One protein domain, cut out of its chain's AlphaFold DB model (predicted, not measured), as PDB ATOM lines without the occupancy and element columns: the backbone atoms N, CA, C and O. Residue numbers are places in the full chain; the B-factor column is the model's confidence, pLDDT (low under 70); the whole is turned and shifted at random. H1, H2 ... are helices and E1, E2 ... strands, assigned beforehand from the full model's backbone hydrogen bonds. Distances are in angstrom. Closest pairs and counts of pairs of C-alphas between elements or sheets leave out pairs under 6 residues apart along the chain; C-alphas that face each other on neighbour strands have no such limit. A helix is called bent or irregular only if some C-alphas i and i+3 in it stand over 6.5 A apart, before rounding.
ATOM      1  N   SER A  13     182.691 150.930 167.094       93.62
ATOM      2  CA  SER A  13     183.232 149.986 166.111       93.62
ATOM      3  C   SER A  13     184.008 150.693 164.999       93.62
ATOM      4  O   SER A  13     184.977 150.129 164.487       93.62
ATOM      5  N   GLY A  14     183.569 151.877 164.575       93.44
ATOM      6  CA  GLY A  14     184.290 152.703 163.613       93.44
ATOM      7  C   GLY A  14     185.604 153.226 164.183       93.44
ATOM      8  O   GLY A  14     186.622 153.193 163.488       93.44
ATOM      9  N   MET A  15     185.593 153.659 165.447       92.38
ATOM     10  CA  MET A  15     186.797 154.102 166.153       92.38
ATOM     11  C   MET A  15     187.826 152.971 166.260       92.38
ATOM     12  O   MET A  15     188.959 153.131 165.802       92.38
ATOM     13  N   ASP A  16     187.404 151.795 166.728       92.31
ATOM     14  CA  ASP A  16     188.257 150.610 166.873       92.31
ATOM     15  C   ASP A  16     188.947 150.227 165.555       92.31
ATOM     16  O   ASP A  16     190.144 149.926 165.515       92.31
ATOM     17  N   GLN A  17     188.207 150.266 164.441       94.00
ATOM     18  CA  GLN A  17     188.749 149.960 163.114       94.00
ATOM     19  C   GLN A  17     189.838 150.949 162.689       94.00
ATOM     20  O   GLN A  17     190.842 150.548 162.095       94.00
ATOM     21  N   VAL A  18     189.652 152.233 162.985       91.88
ATOM     22  CA  VAL A  18     190.600 153.297 162.634       91.88
ATOM     23  C   VAL A  18     191.860 153.200 163.487       91.88
ATOM     24  O   VAL A  18     192.967 153.227 162.943       91.88
ATOM     25  N   CYS A  19     191.701 153.009 164.796       90.44
ATOM     26  CA  CYS A  19     192.799 152.768 165.727       90.44
ATOM     27  C   CYS A  19     193.636 151.560 165.300       90.44
ATOM     28  O   CYS A  19     194.859 151.662 165.188       90.44
ATOM     29  N   ALA A  20     192.992 150.445 164.944       89.94
ATOM     30  CA  ALA A  20     193.676 149.259 164.432       89.94
ATOM     31  C   ALA A  20     194.388 149.509 163.090       89.94
ATOM     32  O   ALA A  20     195.499 149.020 162.875       89.94
ATOM     33  N   ALA A  21     193.778 150.275 162.180       89.06
ATOM     34  CA  ALA A  21     194.365 150.570 160.873       89.06
ATOM     35  C   ALA A  21     195.651 151.406 160.983       89.06
ATOM     36  O   ALA A  21     196.607 151.142 160.241       89.06
ATOM     37  N   LEU A  22     195.659 152.382 161.896       87.25
ATOM     38  CA  LEU A  22     196.747 153.340 162.116       87.25
ATOM     39  C   LEU A  22     197.762 152.897 163.180       87.25
ATOM     40  O   LEU A  22     198.879 153.405 163.183       87.25
ATOM     41  N   GLY A  23     197.403 151.959 164.060       87.19
ATOM     42  CA  GLY A  23     198.238 151.554 165.194       87.19
ATOM     43  C   GLY A  23     198.318 152.615 166.297       87.19
ATOM     44  O   GLY A  23     199.375 152.783 166.900       87.19
ATOM     45  N   VAL A  24     197.223 153.341 166.539       85.69
ATOM     46  CA  VAL A  24     197.120 154.435 167.528       85.69
ATOM     47  C   VAL A  24     195.953 154.187 168.489       85.69
ATOM     48  O   VAL A  24     195.109 153.340 168.204       85.69
ATOM     49  N   ALA A  25     195.884 154.909 169.610       85.94
ATOM     50  CA  ALA A  25     194.732 154.849 170.508       85.94
ATOM     51  C   ALA A  25     193.674 155.908 170.139       85.94
ATOM     52  O   ALA A  25     193.887 156.786 169.297       85.94
ATOM     53  N   ASP A  26     192.502 155.814 170.766       85.88
ATOM     54  CA  ASP A  26     191.354 156.690 170.506       85.88
ATOM     55  C   ASP A  26     191.703 158.169 170.683       85.88
ATOM     56  O   ASP A  26     191.224 159.024 169.943       85.88
ATOM     57  N   ALA A  27     192.555 158.482 171.664       82.56
ATOM     58  CA  ALA A  27     192.951 159.848 171.983       82.56
ATOM     59  C   ALA A  27     193.656 160.535 170.805       82.56
ATOM     60  O   ALA A  27     193.388 161.705 170.527       82.56
ATOM     61  N   GLU A  28     194.530 159.822 170.092       82.12
ATOM     62  CA  GLU A  28     195.207 160.353 168.911       82.12
ATOM     63  C   GLU A  28     194.228 160.581 167.755       82.12
ATOM     64  O   GLU A  28     194.289 161.618 167.092       82.12
ATOM     65  N   VAL A  29     193.281 159.661 167.539       84.75
ATOM     66  CA  VAL A  29     192.249 159.820 166.502       84.75
ATOM     67  C   VAL A  29     191.346 161.011 166.821       84.75
ATOM     68  O   VAL A  29     191.069 161.834 165.947       84.75
ATOM     69  N   TRP A  30     190.939 161.162 168.082       83.69
ATOM     70  CA  TRP A  30     190.144 162.295 168.547       83.69
ATOM     71  C   TRP A  30     190.870 163.629 168.433       83.69
ATOM     72  O   TRP A  30     190.238 164.629 168.085       83.69
ATOM     73  N   ALA A  31     192.177 163.663 168.697       79.50
ATOM     74  CA  ALA A  31     192.979 164.867 168.519       79.50
ATOM     75  C   ALA A  31     192.951 165.327 167.054       79.50
ATOM     76  O   ALA A  31     192.664 166.494 166.784       79.50
ATOM     77  N   VAL A  32     193.144 164.398 166.111       79.62
ATOM     78  CA  VAL A  32     193.037 164.687 164.673       79.62
ATOM     79  C   VAL A  32     191.620 165.133 164.314       79.62
ATOM     80  O   VAL A  32     191.450 166.173 163.687       79.62
ATOM     81  N   LEU A  33     190.589 164.409 164.754       81.00
ATOM     82  CA  LEU A  33     189.196 164.762 164.468       81.00
ATOM     83  C   LEU A  33     188.827 166.164 164.971       81.00
ATOM     84  O   LEU A  33     188.162 166.915 164.262       81.00
ATOM     85  N   THR A  34     189.259 166.526 166.175       75.31
ATOM     86  CA  THR A  34     188.893 167.801 166.809       75.31
ATOM     87  C   THR A  34     189.617 168.989 166.175       75.31
ATOM     88  O   THR A  34     189.047 170.075 166.088       75.31
ATOM     89  N   VAL A  35     190.867 168.798 165.744       72.00
ATOM     90  CA  VAL A  35     191.701 169.873 165.183       72.00
ATOM     91  C   VAL A  35     191.480 170.035 163.680       72.00
ATOM     92  O   VAL A  35     191.355 171.157 163.196       72.00
ATOM     93  N   GLU A  36     191.415 168.923 162.948       72.69
ATOM     94  CA  GLU A  36     191.479 168.916 161.481       72.69
ATOM     95  C   GLU A  36     190.101 168.877 160.815       72.69
ATOM     96  O   GLU A  36     189.975 169.108 159.611       72.69
ATOM     97  N   THR A  37     189.042 168.590 161.576       75.44
ATOM     98  CA  THR A  37     187.697 168.440 161.018       75.44
ATOM     99  C   THR A  37     186.733 169.465 161.591       75.44
ATOM    100  O   THR A  37     186.890 169.993 162.686       75.44
ATOM    101  N   ARG A  38     185.654 169.724 160.849       67.94
ATOM    102  CA  ARG A  38     184.538 170.560 161.320       67.94
ATOM    103  C   ARG A  38     183.574 169.800 162.244       67.94
ATOM    104  O   ARG A  38     182.426 170.213 162.408       67.94
ATOM    105  N   GLY A  39     184.007 168.674 162.805       74.44
ATOM    106  CA  GLY A  39     183.265 167.874 163.771       74.44
ATOM    107  C   GLY A  39     182.368 166.807 163.148       74.44
ATOM    108  O   GLY A  39     182.481 165.660 163.549       74.44
ATOM    109  N   PHE A  40     181.495 167.135 162.185       87.12
ATOM    110  CA  PHE A  40     180.486 166.198 161.647       87.12
ATOM    111  C   PHE A  40     180.550 166.060 160.124       87.12
ATOM    112  O   PHE A  40     180.570 167.057 159.412       87.12
ATOM    113  N   GLY A  41     180.546 164.835 159.607       92.44
ATOM    114  CA  GLY A  41     180.777 164.506 158.201       92.44
ATOM    115  C   GLY A  41     179.590 164.706 157.264       92.44
ATOM    116  O   GLY A  41     179.754 164.589 156.049       92.44
ATOM    117  N   PHE A  42     178.409 165.036 157.787       95.38
ATOM    118  CA  PHE A  42     177.185 165.201 157.003       95.38
ATOM    119  C   PHE A  42     176.583 166.604 157.142       95.38
ATOM    120  O   PHE A  42     176.712 167.283 158.163       95.38
ATOM    121  N   LEU A  43     175.901 167.038 156.086       93.88
ATOM    122  CA  LEU A  43     175.026 168.205 156.079       93.88
ATOM    123  C   LEU A  43     173.694 167.879 156.775       93.88
ATOM    124  O   LEU A  43     173.373 166.721 157.049       93.88
ATOM    125  N   THR A  44     172.885 168.906 157.041       91.38
ATOM    126  CA  THR A  44     171.547 168.749 157.643       91.38
ATOM    127  C   THR A  44     170.582 167.964 156.758       91.38
ATOM    128  O   THR A  44     169.680 167.315 157.273       91.38
ATOM    129  N   ASP A  45     170.797 167.972 155.442       92.81
ATOM    130  CA  ASP A  45     170.047 167.170 154.466       92.81
ATOM    131  C   ASP A  45     170.593 165.738 154.291       92.81
ATOM    132  O   ASP A  45     170.200 165.032 153.366       92.81
ATOM    133  N   ARG A  46     171.500 165.307 155.182       94.12
ATOM    134  CA  ARG A  46     172.111 163.966 155.229       94.12
ATOM    135  C   ARG A  46     172.996 163.603 154.038       94.12
ATOM    136  O   ARG A  46     173.425 162.454 153.926       94.12
ATOM    137  N   ARG A  47     173.327 164.558 153.172       96.25
ATOM    138  CA  ARG A  47     174.412 164.375 152.206       96.25
ATOM    139  C   ARG A  47     175.766 164.550 152.903       96.25
ATOM    140  O   ARG A  47     175.867 165.382 153.809       96.25
ATOM    141  N   PRO A  48     176.818 163.809 152.516       96.75
ATOM    142  CA  PRO A  48     178.167 164.062 153.014       96.75
ATOM    143  C   PRO A  48     178.577 165.513 152.778       96.75
ATOM    144  O   PRO A  48     178.222 166.100 151.752       96.75
ATOM    145  N   GLN A  49     179.354 166.090 153.689       95.56
ATOM    146  CA  GLN A  49     180.026 167.351 153.399       95.56
ATOM    147  C   GLN A  49     180.992 167.143 152.236       95.56
ATOM    148  O   GLN A  49     181.784 166.199 152.246       95.56
ATOM    149  N   ILE A  50     180.929 168.024 151.244       96.94
ATOM    150  CA  ILE A  50     181.841 168.009 150.106       96.94
ATOM    151  C   ILE A  50     182.415 169.398 149.864       96.94
ATOM    152  O   ILE A  50     181.791 170.405 150.207       96.94
ATOM    153  N   LEU A  51     183.570 169.429 149.211       96.75
ATOM    154  CA  LEU A  51     184.075 170.605 148.519       96.75
ATOM    155  C   LEU A  51     184.432 170.189 147.093       96.75
ATOM    156  O   LEU A  51     185.184 169.235 146.891       96.75
ATOM    157  N   PHE A  52     183.861 170.864 146.097       98.31
ATOM    158  CA  PHE A  52     184.139 170.572 144.697       98.31
ATOM    159  C   PHE A  52     185.295 171.437 144.180       98.31
ATOM    160  O   PHE A  52     185.240 172.673 144.188       98.31
ATOM    161  N   GLU A  53     186.335 170.787 143.668       98.06
ATOM    162  CA  GLU A  53     187.569 171.422 143.224       98.06
ATOM    163  C   GLU A  53     187.598 171.597 141.703       98.06
ATOM    164  O   GLU A  53     188.071 170.734 140.957       98.06
ATOM    165  N   ARG A  54     187.150 172.764 141.220       98.25
ATOM    166  CA  ARG A  54     187.114 173.080 139.774       98.25
ATOM    167  C   ARG A  54     188.464 172.935 139.063       98.25
ATOM    168  O   ARG A  54     188.513 172.617 137.878       98.25
ATOM    169  N   HIS A  55     189.557 173.149 139.792       98.38
ATOM    170  CA  HIS A  55     190.917 173.015 139.277       98.38
ATOM    171  C   HIS A  55     191.367 171.559 139.149       98.38
ATOM    172  O   HIS A  55     192.112 171.210 138.232       98.38
ATOM    173  N   VAL A  56     190.849 170.678 140.006       98.25
ATOM    174  CA  VAL A  56     191.035 169.234 139.868       98.25
ATOM    175  C   VAL A  56     190.224 168.720 138.684       98.25
ATOM    176  O   VAL A  56     190.769 167.965 137.880       98.25
ATOM    177  N   PHE A  57     188.983 169.185 138.509       98.69
ATOM    178  CA  PHE A  57     188.155 168.787 137.368       98.69
ATOM    179  C   PHE A  57     188.760 169.240 136.037       98.69
ATOM    180  O   PHE A  57     188.887 168.430 135.116       98.69
ATOM    181  N   HIS A  58     189.245 170.483 135.968       98.50
ATOM    182  CA  HIS A  58     190.048 170.976 134.847       98.50
ATOM    183  C   HIS A  58     191.239 170.052 134.562       98.50
ATOM    184  O   HIS A  58     191.405 169.577 133.439       98.50
ATOM    185  N   ARG A  59     192.049 169.738 135.581       98.56
ATOM    186  CA  ARG A  59     193.239 168.886 135.432       98.56
ATOM    187  C   ARG A  59     192.894 167.487 134.917       98.56
ATOM    188  O   ARG A  59     193.538 167.009 133.986       98.56
ATOM    189  N   LEU A  60     191.894 166.832 135.506       98.25
ATOM    190  CA  LEU A  60     191.506 165.463 135.149       98.25
ATOM    191  C   LEU A  60     190.877 165.377 133.751       98.25
ATOM    192  O   LEU A  60     191.095 164.403 133.034       98.25
ATOM    193  N   THR A  61     190.161 166.422 133.332       98.44
ATOM    194  CA  THR A  61     189.544 166.509 131.998       98.44
ATOM    195  C   THR A  61     190.442 167.188 130.962       98.44
ATOM    196  O   THR A  61     190.048 167.322 129.803       98.44
ATOM    197  N   LYS A  62     191.658 167.599 131.352       98.25
ATOM    198  CA  LYS A  62     192.628 168.330 130.519       98.25
ATOM    199  C   LYS A  62     192.037 169.609 129.906       98.25
ATOM    200  O   LYS A  62     192.273 169.905 128.737       98.25
ATOM    201  N   GLY A  63     191.221 170.325 130.678       97.62
ATOM    202  CA  GLY A  63     190.565 171.570 130.268       97.62
ATOM    203  C   GLY A  63     189.458 171.410 129.224       97.62
ATOM    204  O   GLY A  63     188.959 172.408 128.708       97.62
ATOM    205  N   LYS A  64     189.028 170.174 128.919       98.38
ATOM    206  CA  LYS A  64     187.994 169.885 127.906       98.38
ATOM    207  C   LYS A  64     186.704 170.692 128.106       98.38
ATOM    208  O   LYS A  64     186.014 170.972 127.130       98.38
ATOM    209  N   PHE A  65     186.378 171.046 129.349       98.31
ATOM    210  CA  PHE A  65     185.122 171.701 129.712       98.31
ATOM    211  C   PHE A  65     185.267 173.158 130.170       98.31
ATOM    212  O   PHE A  65     184.288 173.730 130.637       98.31
ATOM    213  N   ASP A  66     186.435 173.791 130.024       97.94
ATOM    214  CA  ASP A  66     186.658 175.162 130.520       97.94
ATOM    215  C   ASP A  66     185.721 176.194 129.872       97.94
ATOM    216  O   ASP A  66     185.190 177.086 130.541       97.94
ATOM    217  N   ALA A  67     185.486 176.063 128.564       97.19
ATOM    218  CA  ALA A  67     184.623 176.972 127.823       97.19
ATOM    219  C   ALA A  67     183.173 176.867 128.322       97.19
ATOM    220  O   ALA A  67     182.532 175.826 128.197       97.19
ATOM    221  N   GLY A  68     182.656 177.963 128.883       95.00
ATOM    222  CA  GLY A  68     181.280 178.054 129.379       95.00
ATOM    223  C   GLY A  68     181.034 177.459 130.771       95.00
ATOM    224  O   GLY A  68     179.914 177.582 131.255       95.00
ATOM    225  N   ASN A  69     182.042 176.877 131.438       97.06
ATOM    226  CA  ASN A  69     181.873 176.223 132.747       97.06
ATOM    227  C   ASN A  69     182.924 176.658 133.789       97.06
ATOM    228  O   ASN A  69     183.406 175.842 134.572       97.06
ATOM    229  N   ALA A  70     183.305 177.940 133.818       96.12
ATOM    230  CA  ALA A  70     184.349 178.459 134.717       96.12
ATOM    231  C   ALA A  70     184.057 178.282 136.230       96.12
ATOM    232  O   ALA A  70     184.962 178.403 137.066       96.12
ATOM    233  N   ASP A  71     182.804 178.005 136.603       96.19
ATOM    234  CA  ASP A  71     182.379 177.662 137.963       96.19
ATOM    235  C   ASP A  71     182.787 176.237 138.379       96.19
ATOM    236  O   ASP A  71     183.013 175.993 139.570       96.19
ATOM    237  N   ILE A  72     182.944 175.318 137.417       98.06
ATOM    238  CA  ILE A  72     183.260 173.898 137.654       98.06
ATOM    239  C   ILE A  72     184.521 173.386 136.940       98.06
ATOM    240  O   ILE A  72     185.028 172.335 137.315       98.06
ATOM    241  N   SER A  73     185.075 174.116 135.973       98.50
ATOM    242  CA  SER A  73     186.331 173.796 135.286       98.50
ATOM    243  C   SER A  73     187.148 175.071 135.097       98.50
ATOM    244  O   SER A  73     186.766 175.961 134.338       98.50
ATOM    245  N   ASN A  74     188.245 175.207 135.842       98.12
ATOM    246  CA  ASN A  74     189.149 176.354 135.734       98.12
ATOM    247  C   ASN A  74     190.533 175.991 136.273       98.12
ATOM    248  O   ASN A  74     190.605 175.353 137.316       98.12
ATOM    249  N   VAL A  75     191.618 176.446 135.642       97.81
ATOM    250  CA  VAL A  75     192.989 176.219 136.142       97.81
ATOM    251  C   VAL A  75     193.200 176.757 137.567       97.81
ATOM    252  O   VAL A  75     193.957 176.178 138.346       97.81
ATOM    253  N   THR A  76     192.502 177.835 137.931       97.06
ATOM    254  CA  THR A  76     192.603 178.468 139.246       97.06
ATOM    255  C   THR A  76     191.610 177.831 140.228       97.06
ATOM    256  O   THR A  76     190.421 177.715 139.903       97.06
ATOM    257  N   PRO A  77     192.025 177.471 141.459       95.62
ATOM    258  CA  PRO A  77     191.117 176.967 142.495       95.62
ATOM    259  C   PRO A  77     190.040 177.996 142.887       95.62
ATOM    260  O   PRO A  77     190.092 179.164 142.488       95.62
ATOM    261  N   GLY A  78     189.024 177.573 143.644       93.38
ATOM    262  CA  GLY A  78     187.945 178.450 144.115       93.38
ATOM    263  C   GLY A  78     186.592 178.243 143.433       93.38
ATOM    264  O   GLY A  78     186.280 177.173 142.905       93.38
ATOM    265  N   GLY A  79     185.769 179.296 143.470       92.25
ATOM    266  CA  GLY A  79     184.370 179.242 143.028       92.25
ATOM    267  C   GLY A  79     183.453 178.494 144.000       92.25
ATOM    268  O   GLY A  79     182.394 178.031 143.589       92.25
ATOM    269  N   TYR A  80     183.881 178.342 145.257       94.88
ATOM    270  CA  TYR A  80     183.141 177.627 146.289       94.88
ATOM    271  C   TYR A  80     181.860 178.377 146.660       94.88
ATOM    272  O   TYR A  80     181.882 179.583 146.908       94.88
ATOM    273  N   ILE A  81     180.762 177.638 146.733       93.56
ATOM    274  CA  ILE A  81     179.476 178.060 147.292       93.56
ATOM    275  C   ILE A  81     179.402 177.626 148.762       93.56
ATOM    276  O   ILE A  81     178.912 178.366 149.611       93.56
ATOM    277  N   GLY A  82     179.953 176.448 149.071       91.06
ATOM    278  CA  GLY A  82     179.944 175.859 150.406       91.06
ATOM    279  C   GLY A  82     178.631 175.151 150.759       91.06
ATOM    280  O   GLY A  82     177.563 175.414 150.204       91.06
ATOM    281  N   GLY A  83     178.721 174.218 151.711       91.69
ATOM    282  CA  GLY A  83     177.574 173.456 152.202       91.69
ATOM    283  C   GLY A  83     176.831 172.711 151.089       91.69
ATOM    284  O   GLY A  83     177.437 172.114 150.204       91.69
ATOM    285  N   ALA A  84     175.499 172.770 151.128       94.06
ATOM    286  CA  ALA A  84     174.621 172.114 150.161       94.06
ATOM    287  C   ALA A  84     174.820 172.591 148.708       94.06
ATOM    288  O   ALA A  84     174.576 171.810 147.789       94.06
ATOM    289  N   GLY A  85     175.280 173.830 148.491       94.75
ATOM    290  CA  GLY A  85     175.462 174.398 147.151       94.75
ATOM    291  C   GLY A  85     176.623 173.782 146.365       94.75
ATOM    292  O   GLY A  85     176.644 173.839 145.138       94.75
ATOM    293  N   GLU A  86     177.568 173.113 147.036       97.00
ATOM    294  CA  GLU A  86     178.629 172.367 146.343       97.00
ATOM    295  C   GLU A  86     178.077 171.193 145.522       97.00
ATOM    296  O   GLU A  86     178.667 170.813 144.509       97.00
ATOM    297  N   TYR A  87     176.915 170.650 145.895       97.19
ATOM    298  CA  TYR A  87     176.272 169.590 145.121       97.19
ATOM    299  C   TYR A  87     175.721 170.079 143.783       97.19
ATOM    300  O   TYR A  87     175.693 169.292 142.841       97.19
ATOM    301  N   ASP A  88     175.350 171.355 143.657       96.06
ATOM    302  CA  ASP A  88     174.919 171.919 142.374       96.06
ATOM    303  C   ASP A  88     176.098 171.977 141.396       96.06
ATOM    304  O   ASP A  88     175.976 171.622 140.221       96.06
ATOM    305  N   ARG A  89     177.280 172.353 141.901       97.50
ATOM    306  CA  ARG A  89     178.538 172.336 141.138       97.50
ATOM    307  C   ARG A  89     178.915 170.916 140.732       97.50
ATOM    308  O   ARG A  89     179.187 170.658 139.559       97.50
ATOM    309  N   LEU A  90     178.871 169.980 141.678       98.00
ATOM    310  CA  LEU A  90     179.157 168.575 141.410       98.00
ATOM    311  C   LEU A  90     178.175 167.981 140.384       98.00
ATOM    312  O   LEU A  90     178.605 167.283 139.469       98.00
ATOM    313  N   ALA A  91     176.878 168.281 140.488       97.56
ATOM    314  CA  ALA A  91     175.856 167.795 139.560       97.56
ATOM    315  C   ALA A  91     176.100 168.284 138.124       97.56
ATOM    316  O   ALA A  91     176.034 167.484 137.186       97.56
ATOM    317  N   LYS A  92     176.458 169.564 137.948       97.56
ATOM    318  CA  LYS A  92     176.863 170.103 136.639       97.56
ATOM    319  C   LYS A  92     178.076 169.359 136.075       97.56
ATOM    320  O   LYS A  92     178.059 168.956 134.917       97.56
ATOM    321  N   ALA A  93     179.106 169.128 136.890       98.19
ATOM    322  CA  ALA A  93     180.300 168.406 136.455       98.19
ATOM    323  C   ALA A  93     180.003 166.938 136.102       98.19
ATOM    324  O   ALA A  93     180.518 166.427 135.109       98.19
ATOM    325  N   ILE A  94     179.125 166.268 136.855       98.06
ATOM    326  CA  ILE A  94     178.693 164.889 136.582       98.06
ATOM    327  C   ILE A  94     178.002 164.766 135.225       98.06
ATOM    328  O   ILE A  94     178.220 163.775 134.527       98.06
ATOM    329  N   ALA A  95     177.190 165.759 134.849       97.88
ATOM    330  CA  ALA A  95     176.516 165.780 133.554       97.88
ATOM    331  C   ALA A  95     177.504 165.832 132.372       97.88
ATOM    332  O   ALA A  95     177.162 165.400 131.273       97.88
ATOM    333  N   LEU A  96     178.724 166.329 132.600       98.00
ATOM    334  CA  LEU A  96     179.787 166.416 131.598       98.00
ATOM    335  C   LEU A  96     180.717 165.196 131.625       98.00
ATOM    336  O   LEU A  96     181.026 164.623 130.580       98.00
ATOM    337  N   ASP A  97     181.178 164.810 132.816       98.19
ATOM    338  CA  ASP A  97     182.075 163.675 133.035       98.19
ATOM    339  C   ASP A  97     181.984 163.188 134.486       98.19
ATOM    340  O   ASP A  97     182.690 163.657 135.382       98.19
ATOM    341  N   LYS A  98     181.109 162.208 134.719       97.38
ATOM    342  CA  LYS A  98     180.859 161.646 136.051       97.38
ATOM    343  C   LYS A  98     182.125 161.141 136.743       97.38
ATOM    344  O   LYS A  98     182.309 161.407 137.930       97.38
ATOM    345  N   ALA A  99     182.978 160.396 136.041       96.62
ATOM    346  CA  ALA A  99     184.127 159.746 136.665       96.62
ATOM    347  C   ALA A  99     185.133 160.781 137.181       96.62
ATOM    348  O   ALA A  99     185.615 160.667 138.310       96.62
ATOM    349  N   ASN A 100     185.417 161.812 136.385       98.44
ATOM    350  CA  ASN A 100     186.320 162.887 136.791       98.44
ATOM    351  C   ASN A 100     185.665 163.846 137.790       98.44
ATOM    352  O   ASN A 100     186.345 164.336 138.690       98.44
ATOM    353  N   ALA A 101     184.352 164.072 137.700       98.44
ATOM    354  CA  ALA A 101     183.618 164.922 138.635       98.44
ATOM    355  C   ALA A 101     183.662 164.368 140.063       98.44
ATOM    356  O   ALA A 101     184.052 165.082 140.984       98.44
ATOM    357  N   LEU A 102     183.349 163.079 140.247       98.38
ATOM    358  CA  LEU A 102     183.394 162.442 141.570       98.38
ATOM    359  C   LEU A 102     184.810 162.437 142.161       98.38
ATOM    360  O   LEU A 102     184.983 162.600 143.368       98.38
ATOM    361  N   GLN A 103     185.826 162.290 141.308       98.62
ATOM    362  CA  GLN A 103     187.228 162.369 141.712       98.62
ATOM    363  C   GLN A 103     187.671 163.786 142.104       98.62
ATOM    364  O   GLN A 103     188.633 163.939 142.854       98.62
ATOM    365  N   SER A 104     186.966 164.809 141.621       98.62
ATOM    366  CA  SER A 104     187.286 166.222 141.841       98.62
ATOM    367  C   SER A 104     186.625 166.824 143.076       98.62
ATOM    368  O   SER A 104     186.742 168.024 143.286       98.62
ATOM    369  N   ALA A 105     185.948 166.025 143.897       98.38
ATOM    370  CA  ALA A 105     185.409 166.470 145.177       98.38
ATOM    371  C   ALA A 105     186.136 165.801 146.350       98.38
ATOM    372  O   ALA A 105     186.529 164.633 146.250       98.38
ATOM    373  N   SER A 106     186.296 166.529 147.454       97.44
ATOM    374  CA  SER A 106     186.566 165.965 148.781       97.44
ATOM    375  C   SER A 106     185.259 165.530 149.439       97.44
ATOM    376  O   SER A 106     184.207 166.106 149.161       97.44
ATOM    377  N   TRP A 107     185.313 164.520 150.311       97.50
ATOM    378  CA  TRP A 107     184.109 163.912 150.884       97.50
ATOM    379  C   TRP A 107     184.227 163.631 152.386       97.50
ATOM    380  O   TRP A 107     185.248 163.130 152.857       97.50
ATOM    381  N   GLY A 108     183.140 163.891 153.117       95.56
ATOM    382  CA  GLY A 108     182.936 163.467 154.503       95.56
ATOM    383  C   GLY A 108     183.820 164.172 155.535       95.56
ATOM    384  O   GLY A 108     184.483 165.168 155.238       95.56
ATOM    385  N   ILE A 109     183.830 163.642 156.761       91.44
ATOM    386  CA  ILE A 109     184.524 164.222 157.924       91.44
ATOM    387  C   ILE A 109     186.039 164.386 157.716       91.44
ATOM    388  O   ILE A 109     186.609 165.366 158.179       91.44
ATOM    389  N   GLY A 110     186.673 163.484 156.960       88.81
ATOM    390  CA  GLY A 110     188.109 163.532 156.662       88.81
ATOM    391  C   GLY A 110     188.488 164.281 155.382       88.81
ATOM    392  O   GLY A 110     189.667 164.339 155.050       88.81
ATOM    393  N   GLN A 111     187.506 164.803 154.632       93.88
ATOM    394  CA  GLN A 111     187.710 165.536 153.372       93.88
ATOM    395  C   GLN A 111     188.684 164.850 152.392       93.88
ATOM    396  O   GLN A 111     189.465 165.497 151.693       93.88
ATOM    397  N   VAL A 112     188.610 163.519 152.286       94.81
ATOM    398  CA  VAL A 112     189.462 162.753 151.368       94.81
ATOM    399  C   VAL A 112     189.023 163.017 149.926       94.81
ATOM    400  O   VAL A 112     187.847 162.866 149.588       94.81
ATOM    401  N   MET A 113     189.966 163.405 149.064       97.69
ATOM    402  CA  MET A 113     189.700 163.639 147.640       97.69
ATOM    403  C   MET A 113     189.317 162.350 146.910       97.69
ATOM    404  O   MET A 113     189.988 161.328 147.043       97.69
ATOM    405  N   GLY A 114     188.296 162.412 146.052       98.12
ATOM    406  CA  GLY A 114     187.783 161.247 145.331       98.12
ATOM    407  C   GLY A 114     188.789 160.586 144.382       98.12
ATOM    408  O   GLY A 114     188.689 159.384 144.137       98.12
ATOM    409  N   PHE A 115     189.789 161.314 143.869       97.88
ATOM    410  CA  PHE A 115     190.884 160.714 143.090       97.88
ATOM    411  C   PHE A 115     191.778 159.779 143.926       97.88
ATOM    412  O   PHE A 115     192.453 158.923 143.359       97.88
ATOM    413  N   ASN A 116     191.740 159.873 145.261       97.50
ATOM    414  CA  ASN A 116     192.476 158.998 146.181       97.50
ATOM    415  C   ASN A 116     191.715 157.711 146.536       97.50
ATOM    416  O   ASN A 116     192.112 157.012 147.464       97.50
ATOM    417  N   PHE A 117     190.636 157.365 145.820       97.88
ATOM    418  CA  PHE A 117     189.786 156.215 146.157       97.88
ATOM    419  C   PHE A 117     190.570 154.908 146.375       97.88
ATOM    420  O   PHE A 117     190.246 154.160 147.293       97.88
ATOM    421  N   LYS A 118     191.618 154.647 145.577       97.25
ATOM    422  CA  LYS A 118     192.460 153.446 145.725       97.25
ATOM    423  C   LYS A 118     193.222 153.452 147.044       97.25
ATOM    424  O   LYS A 118     193.162 152.481 147.784       97.25
ATOM    425  N   THR A 119     193.887 154.563 147.344       93.38
ATOM    426  CA  THR A 119     194.644 154.779 148.584       93.38
ATOM    427  C   THR A 119     193.735 154.766 149.815       93.38
ATOM    428  O   THR A 119     194.126 154.306 150.877       93.38
ATOM    429  N   ALA A 120     192.483 155.198 149.661       95.44
ATOM    430  CA  ALA A 120     191.454 155.103 150.691       95.44
ATOM    431  C   ALA A 120     190.904 153.671 150.897       95.44
ATOM    432  O   ALA A 120     190.078 153.460 151.787       95.44
ATOM    433  N   GLY A 121     191.334 152.691 150.092       96.31
ATOM    434  CA  GLY A 121     190.943 151.281 150.211       96.31
ATOM    435  C   GLY A 121     189.759 150.851 149.338       96.31
ATOM    436  O   GLY A 121     189.175 149.796 149.576       96.31
ATOM    437  N   TYR A 122     189.381 151.631 148.321       97.88
ATOM    438  CA  TYR A 122     188.226 151.341 147.466       97.88
ATOM    439  C   TYR A 122     188.625 150.917 146.051       97.88
ATOM    440  O   TYR A 122     189.568 151.424 145.450       97.88
ATOM    441  N   ALA A 123     187.826 150.021 145.465       97.31
ATOM    442  CA  ALA A 123     188.050 149.512 144.110       97.31
ATOM    443  C   ALA A 123     187.711 150.525 142.995       97.31
ATOM    444  O   ALA A 123     188.197 150.400 141.874       97.31
ATOM    445  N   SER A 124     186.854 151.512 143.275       97.50
ATOM    446  CA  SER A 124     186.446 152.555 142.322       97.50
ATOM    447  C   SER A 124     185.981 153.815 143.049       97.50
ATOM    448  O   SER A 124     185.600 153.752 144.221       97.50
ATOM    449  N   THR A 125     185.949 154.947 142.340       97.44
ATOM    450  CA  THR A 125     185.413 156.204 142.876       97.44
ATOM    451  C   THR A 125     183.938 156.079 143.263       97.44
ATOM    452  O   THR A 125     183.556 156.579 144.312       97.44
ATOM    453  N   ASP A 126     183.110 155.356 142.498       96.88
ATOM    454  CA  ASP A 126     181.707 155.124 142.878       96.88
ATOM    455  C   ASP A 126     181.589 154.357 144.205       96.88
ATOM    456  O   ASP A 126     180.746 154.691 145.035       96.88
ATOM    457  N   LYS A 127     182.445 153.351 144.441       97.88
ATOM    458  CA  LYS A 127     182.464 152.611 145.715       97.88
ATOM    459  C   LYS A 127     182.955 153.475 146.872       97.88
ATOM    460  O   LYS A 127     182.389 153.378 147.956       97.88
ATOM    461  N   PHE A 128     183.950 154.321 146.628       98.31
ATOM    462  CA  PHE A 128     184.405 155.311 147.599       98.31
ATOM    463  C   PHE A 128     183.270 156.260 147.987       98.31
ATOM    464  O   PHE A 128     182.915 156.329 149.159       98.31
ATOM    465  N   VAL A 129     182.618 156.898 147.010       98.06
ATOM    466  CA  VAL A 129     181.492 157.812 147.259       98.06
ATOM    467  C   VAL A 129     180.341 157.099 147.968       98.06
ATOM    468  O   VAL A 129     179.771 157.653 148.902       98.06
ATOM    469  N   ALA A 130     180.033 155.852 147.601       97.19
ATOM    470  CA  ALA A 130     179.026 155.058 148.304       97.19
ATOM    471  C   ALA A 130     179.379 154.840 149.786       97.19
ATOM    472  O   ALA A 130     178.494 154.939 150.632       97.19
ATOM    473  N   GLY A 131     180.654 154.596 150.110       97.44
ATOM    474  CA  GLY A 131     181.136 154.545 151.492       97.44
ATOM    475  C   GLY A 131     180.957 155.882 152.210       97.44
ATOM    476  O   GLY A 131     180.420 155.917 153.311       97.44
ATOM    477  N   MET A 132     181.304 156.994 151.557       97.69
ATOM    478  CA  MET A 132     181.162 158.330 152.149       97.69
ATOM    479  C   MET A 132     179.698 158.684 152.443       97.69
ATOM    480  O   MET A 132     179.415 159.335 153.442       97.69
ATOM    481  N   VAL A 133     178.765 158.241 151.596       97.25
ATOM    482  CA  VAL A 133     177.312 158.423 151.780       97.25
ATOM    483  C   VAL A 133     176.753 157.545 152.903       97.25
ATOM    484  O   VAL A 133     175.755 157.906 153.525       97.25
ATOM    485  N   LYS A 134     177.374 156.392 153.162       96.06
ATOM    486  CA  LYS A 134     176.847 155.375 154.070       96.06
ATOM    487  C   LYS A 134     176.861 155.831 155.534       96.06
ATOM    488  O   LYS A 134     175.799 155.883 156.152       96.06
ATOM    489  N   ASP A 135     178.041 156.129 156.077       96.62
ATOM    490  CA  ASP A 135     178.258 156.405 157.506       96.62
ATOM    491  C   ASP A 135     179.618 157.092 157.763       96.62
ATOM    492  O   ASP A 135     180.519 157.054 156.921       96.62
ATOM    493  N   GLU A 136     179.778 157.739 158.924       95.50
ATOM    494  CA  GLU A 136     181.061 158.349 159.318       95.50
ATOM    495  C   GLU A 136     182.156 157.305 159.578       95.50
ATOM    496  O   GLU A 136     183.324 157.615 159.355       95.50
ATOM    497  N   ASN A 137     181.810 156.069 159.960       96.12
ATOM    498  CA  ASN A 137     182.781 154.978 160.112       96.12
ATOM    499  C   ASN A 137     183.569 154.770 158.808       96.12
ATOM    500  O   ASN A 137     184.799 154.751 158.799       96.12
ATOM    501  N   SER A 138     182.862 154.694 157.680       97.12
ATOM    502  CA  SER A 138     183.454 154.541 156.349       97.12
ATOM    503  C   SER A 138     184.261 155.773 155.936       97.12
ATOM    504  O   SER A 138     185.306 155.633 155.295       97.12
ATOM    505  N   GLN A 139     183.793 156.976 156.292       96.75
ATOM    506  CA  GLN A 139     184.508 158.228 156.024       96.75
ATOM    507  C   GLN A 139     185.835 158.296 156.785       96.75
ATOM    508  O   GLN A 139     186.867 158.631 156.202       96.75
ATOM    509  N   LEU A 140     185.823 157.952 158.072       94.00
ATOM    510  CA  LEU A 140     187.010 158.009 158.913       94.00
ATOM    511  C   LEU A 140     188.012 156.914 158.547       94.00
ATOM    512  O   LEU A 140     189.206 157.189 158.445       94.00
ATOM    513  N   LEU A 141     187.540 155.703 158.242       95.19
ATOM    514  CA  LEU A 141     188.398 154.618 157.770       95.19
ATOM    515  C   LEU A 141     189.075 154.958 156.431       95.19
ATOM    516  O   LEU A 141     190.249 154.650 156.235       95.19
ATOM    517  N   ALA A 142     188.376 155.643 155.522       96.12
ATOM    518  CA  ALA A 142     188.975 156.126 154.278       96.12
ATOM    519  C   ALA A 142     190.115 157.124 154.527       96.12
ATOM    520  O   ALA A 142     191.155 157.047 153.870       96.12
ATOM    521  N   MET A 143     189.935 158.036 155.488       92.94
ATOM    522  CA  MET A 143     190.978 158.971 155.916       92.94
ATOM    523  C   MET A 143     192.161 158.233 156.546       92.94
ATOM    524  O   MET A 143     193.304 158.503 156.193       92.94
ATOM    525  N   ALA A 144     191.894 157.264 157.422       91.75
ATOM    526  CA  ALA A 144     192.913 156.448 158.073       91.75
ATOM    527  C   ALA A 144     193.777 155.687 157.055       91.75
ATOM    528  O   ALA A 144     195.004 155.772 157.091       91.75
ATOM    529  N   ASN A 145     193.145 155.014 156.090       93.25
ATOM    530  CA  ASN A 145     193.846 154.332 155.002       93.25
ATOM    531  C   ASN A 145     194.673 155.318 154.165       93.25
ATOM    532  O   ASN A 145     195.836 155.057 153.870       93.25
ATOM    533  N   PHE A 146     194.112 156.489 153.852       90.12
ATOM    534  CA  PHE A 146     194.839 157.532 153.135       90.12
ATOM    535  C   PHE A 146     196.085 158.017 153.898       90.12
ATOM    536  O   PHE A 146     197.158 158.119 153.304       90.12
ATOM    537  N   ILE A 147     195.978 158.279 155.203       85.69
ATOM    538  CA  ILE A 147     197.099 158.698 156.063       85.69
ATOM    539  C   ILE A 147     198.176 157.612 156.117       85.69
ATOM    540  O   ILE A 147     199.362 157.909 155.952       85.69
ATOM    541  N   LYS A 148     197.759 156.357 156.317       86.81
ATOM    542  CA  LYS A 148     198.640 155.190 156.403       86.81
ATOM    543  C   LYS A 148     199.472 155.009 155.138       86.81
ATOM    544  O   LYS A 148     200.695 154.947 155.212       86.81
ATOM    545  N   GLU A 149     198.819 154.962 153.982       84.81
ATOM    546  CA  GLU A 149     199.470 154.688 152.697       84.81
ATOM    547  C   GLU A 149     200.367 155.841 152.217       84.81
ATOM    548  O   GLU A 149     201.322 155.615 151.479       84.81
ATOM    549  N   ASN A 150     200.111 157.080 152.656       79.88
ATOM    550  CA  ASN A 150     200.977 158.229 152.353       79.88
ATOM    551  C   ASN A 150     202.085 158.460 153.398       79.88
ATOM    552  O   ASN A 150     202.813 159.446 153.297       79.88
ATOM    553  N   GLY A 151     202.226 157.583 154.400       67.50
ATOM    554  CA  GLY A 151     203.277 157.697 155.420       67.50
ATOM    555  C   GLY A 151     203.122 158.905 156.349       67.50
ATOM    556  O   GLY A 151     204.099 159.349 156.945       67.50
TER     557      GLY A 151
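Overview. This is residues 13 to 151 of the 226 residues of the protein "Peptidoglycan binding domain-containing protein" of Pseudomonas knackmussii (strain DSM 6978 / LMG 23759 / B13) (UniProt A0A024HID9). A small two-stranded sheet, E1 and E2, lies near the middle of an elongated, mostly helical body, with H3, the kinked H4 and the long loop of residues 62 to 82 toward one end. Toward the other end H1 and H6 lie side by side, H2 makes a corner with H1, and H5 joins this part to the sheet, near E2. The printed part has 139 residues with six named helices and two named strands, in the order H1, H2, E1, H3, H4, E2, H5, H6; the sheet, E1 - E2, is antiparallel. The whole is compact, with a radius of gyration of the C-alphas of 15.2 A and spans of 49 by 29 by 24 A.

Arrangement. E1, residues 50 to 52, and E2, residues 105 to 107, are antiparallel neighbours, with 171 degrees between their directions; N 106 and O 51 are 3.0 A apart and N 51 and O 106 3.4 A, both within hydrogen-bond range. Residues 106 to 107 of E2 also pair, antiparallel, with residues 112 to 113. H4, residues 83 to 103, is irregular: C-alphas 96 and 99 are 9.4 A apart, its line is a rough one, and it has a kink of 145 degrees near residue 97. The closest C-alphas of E1 and H4 are those of Phe 52 and Glu 86, 6.0 A apart. H3, residues 54 to 61, touches H4 at a shallow tilt of 11 degrees, the same way, closest at the C-alphas of Leu 60 and Asn 100, 6.0 A. H5, residues 125 to 134, touches residues 99 to 103 of H4 alone, at a shallow tilt of 27 degrees, opposite ways; the closest C-alphas are those of Gln 103 and Thr 125, 6.5 A. H6, residues 136 to 149, and H5 touch only at the corner by their link, closest at the C-alphas of Met 132 and Gln 139, 5.1 A. H1, residues 13 to 22, touches H6 at a shallow tilt of 4 degrees, the same way; the C-alphas of Gly 14 and Asn 137 are closest, at 4.4 A. H2, residues 26 to 36, touches H1 about perpendicular, at 89 degrees, closest at the C-alphas of Cys 19 and Asp 26, 6.3 A. H2 and H6 are apart. Every O i to N i+4 pair is within hydrogen-bond range in H1, H2, H3, H5 and H6, but 11 of 17 in H4.

Along the chain. E1 and E2 each measure 6.4 A from first to last C-alpha. H4 measures 18.1 A, from C-alpha 83 at (177.574, 173.456, 152.202), and H6 19.9 A, to C-alpha 149 at (199.470, 154.688, 152.697). H1 measures 14.5 A, from C-alpha 13 at (183.232, 149.986, 166.111), H2 15.2 A, H5 14.1 A and H3 10.5 A.

Size, cuts and confidence. The two C-alphas farthest apart, those of Ala 25 and Ala 67, are 49.1 A apart. The printed part has no cut. The links H2 to E1, H3 to H4 and E2 to H5 are long, with 13, 21 and 17 residues. Mean pLDDT of the printed part is 93.4; residues 38 and 151 are under 70.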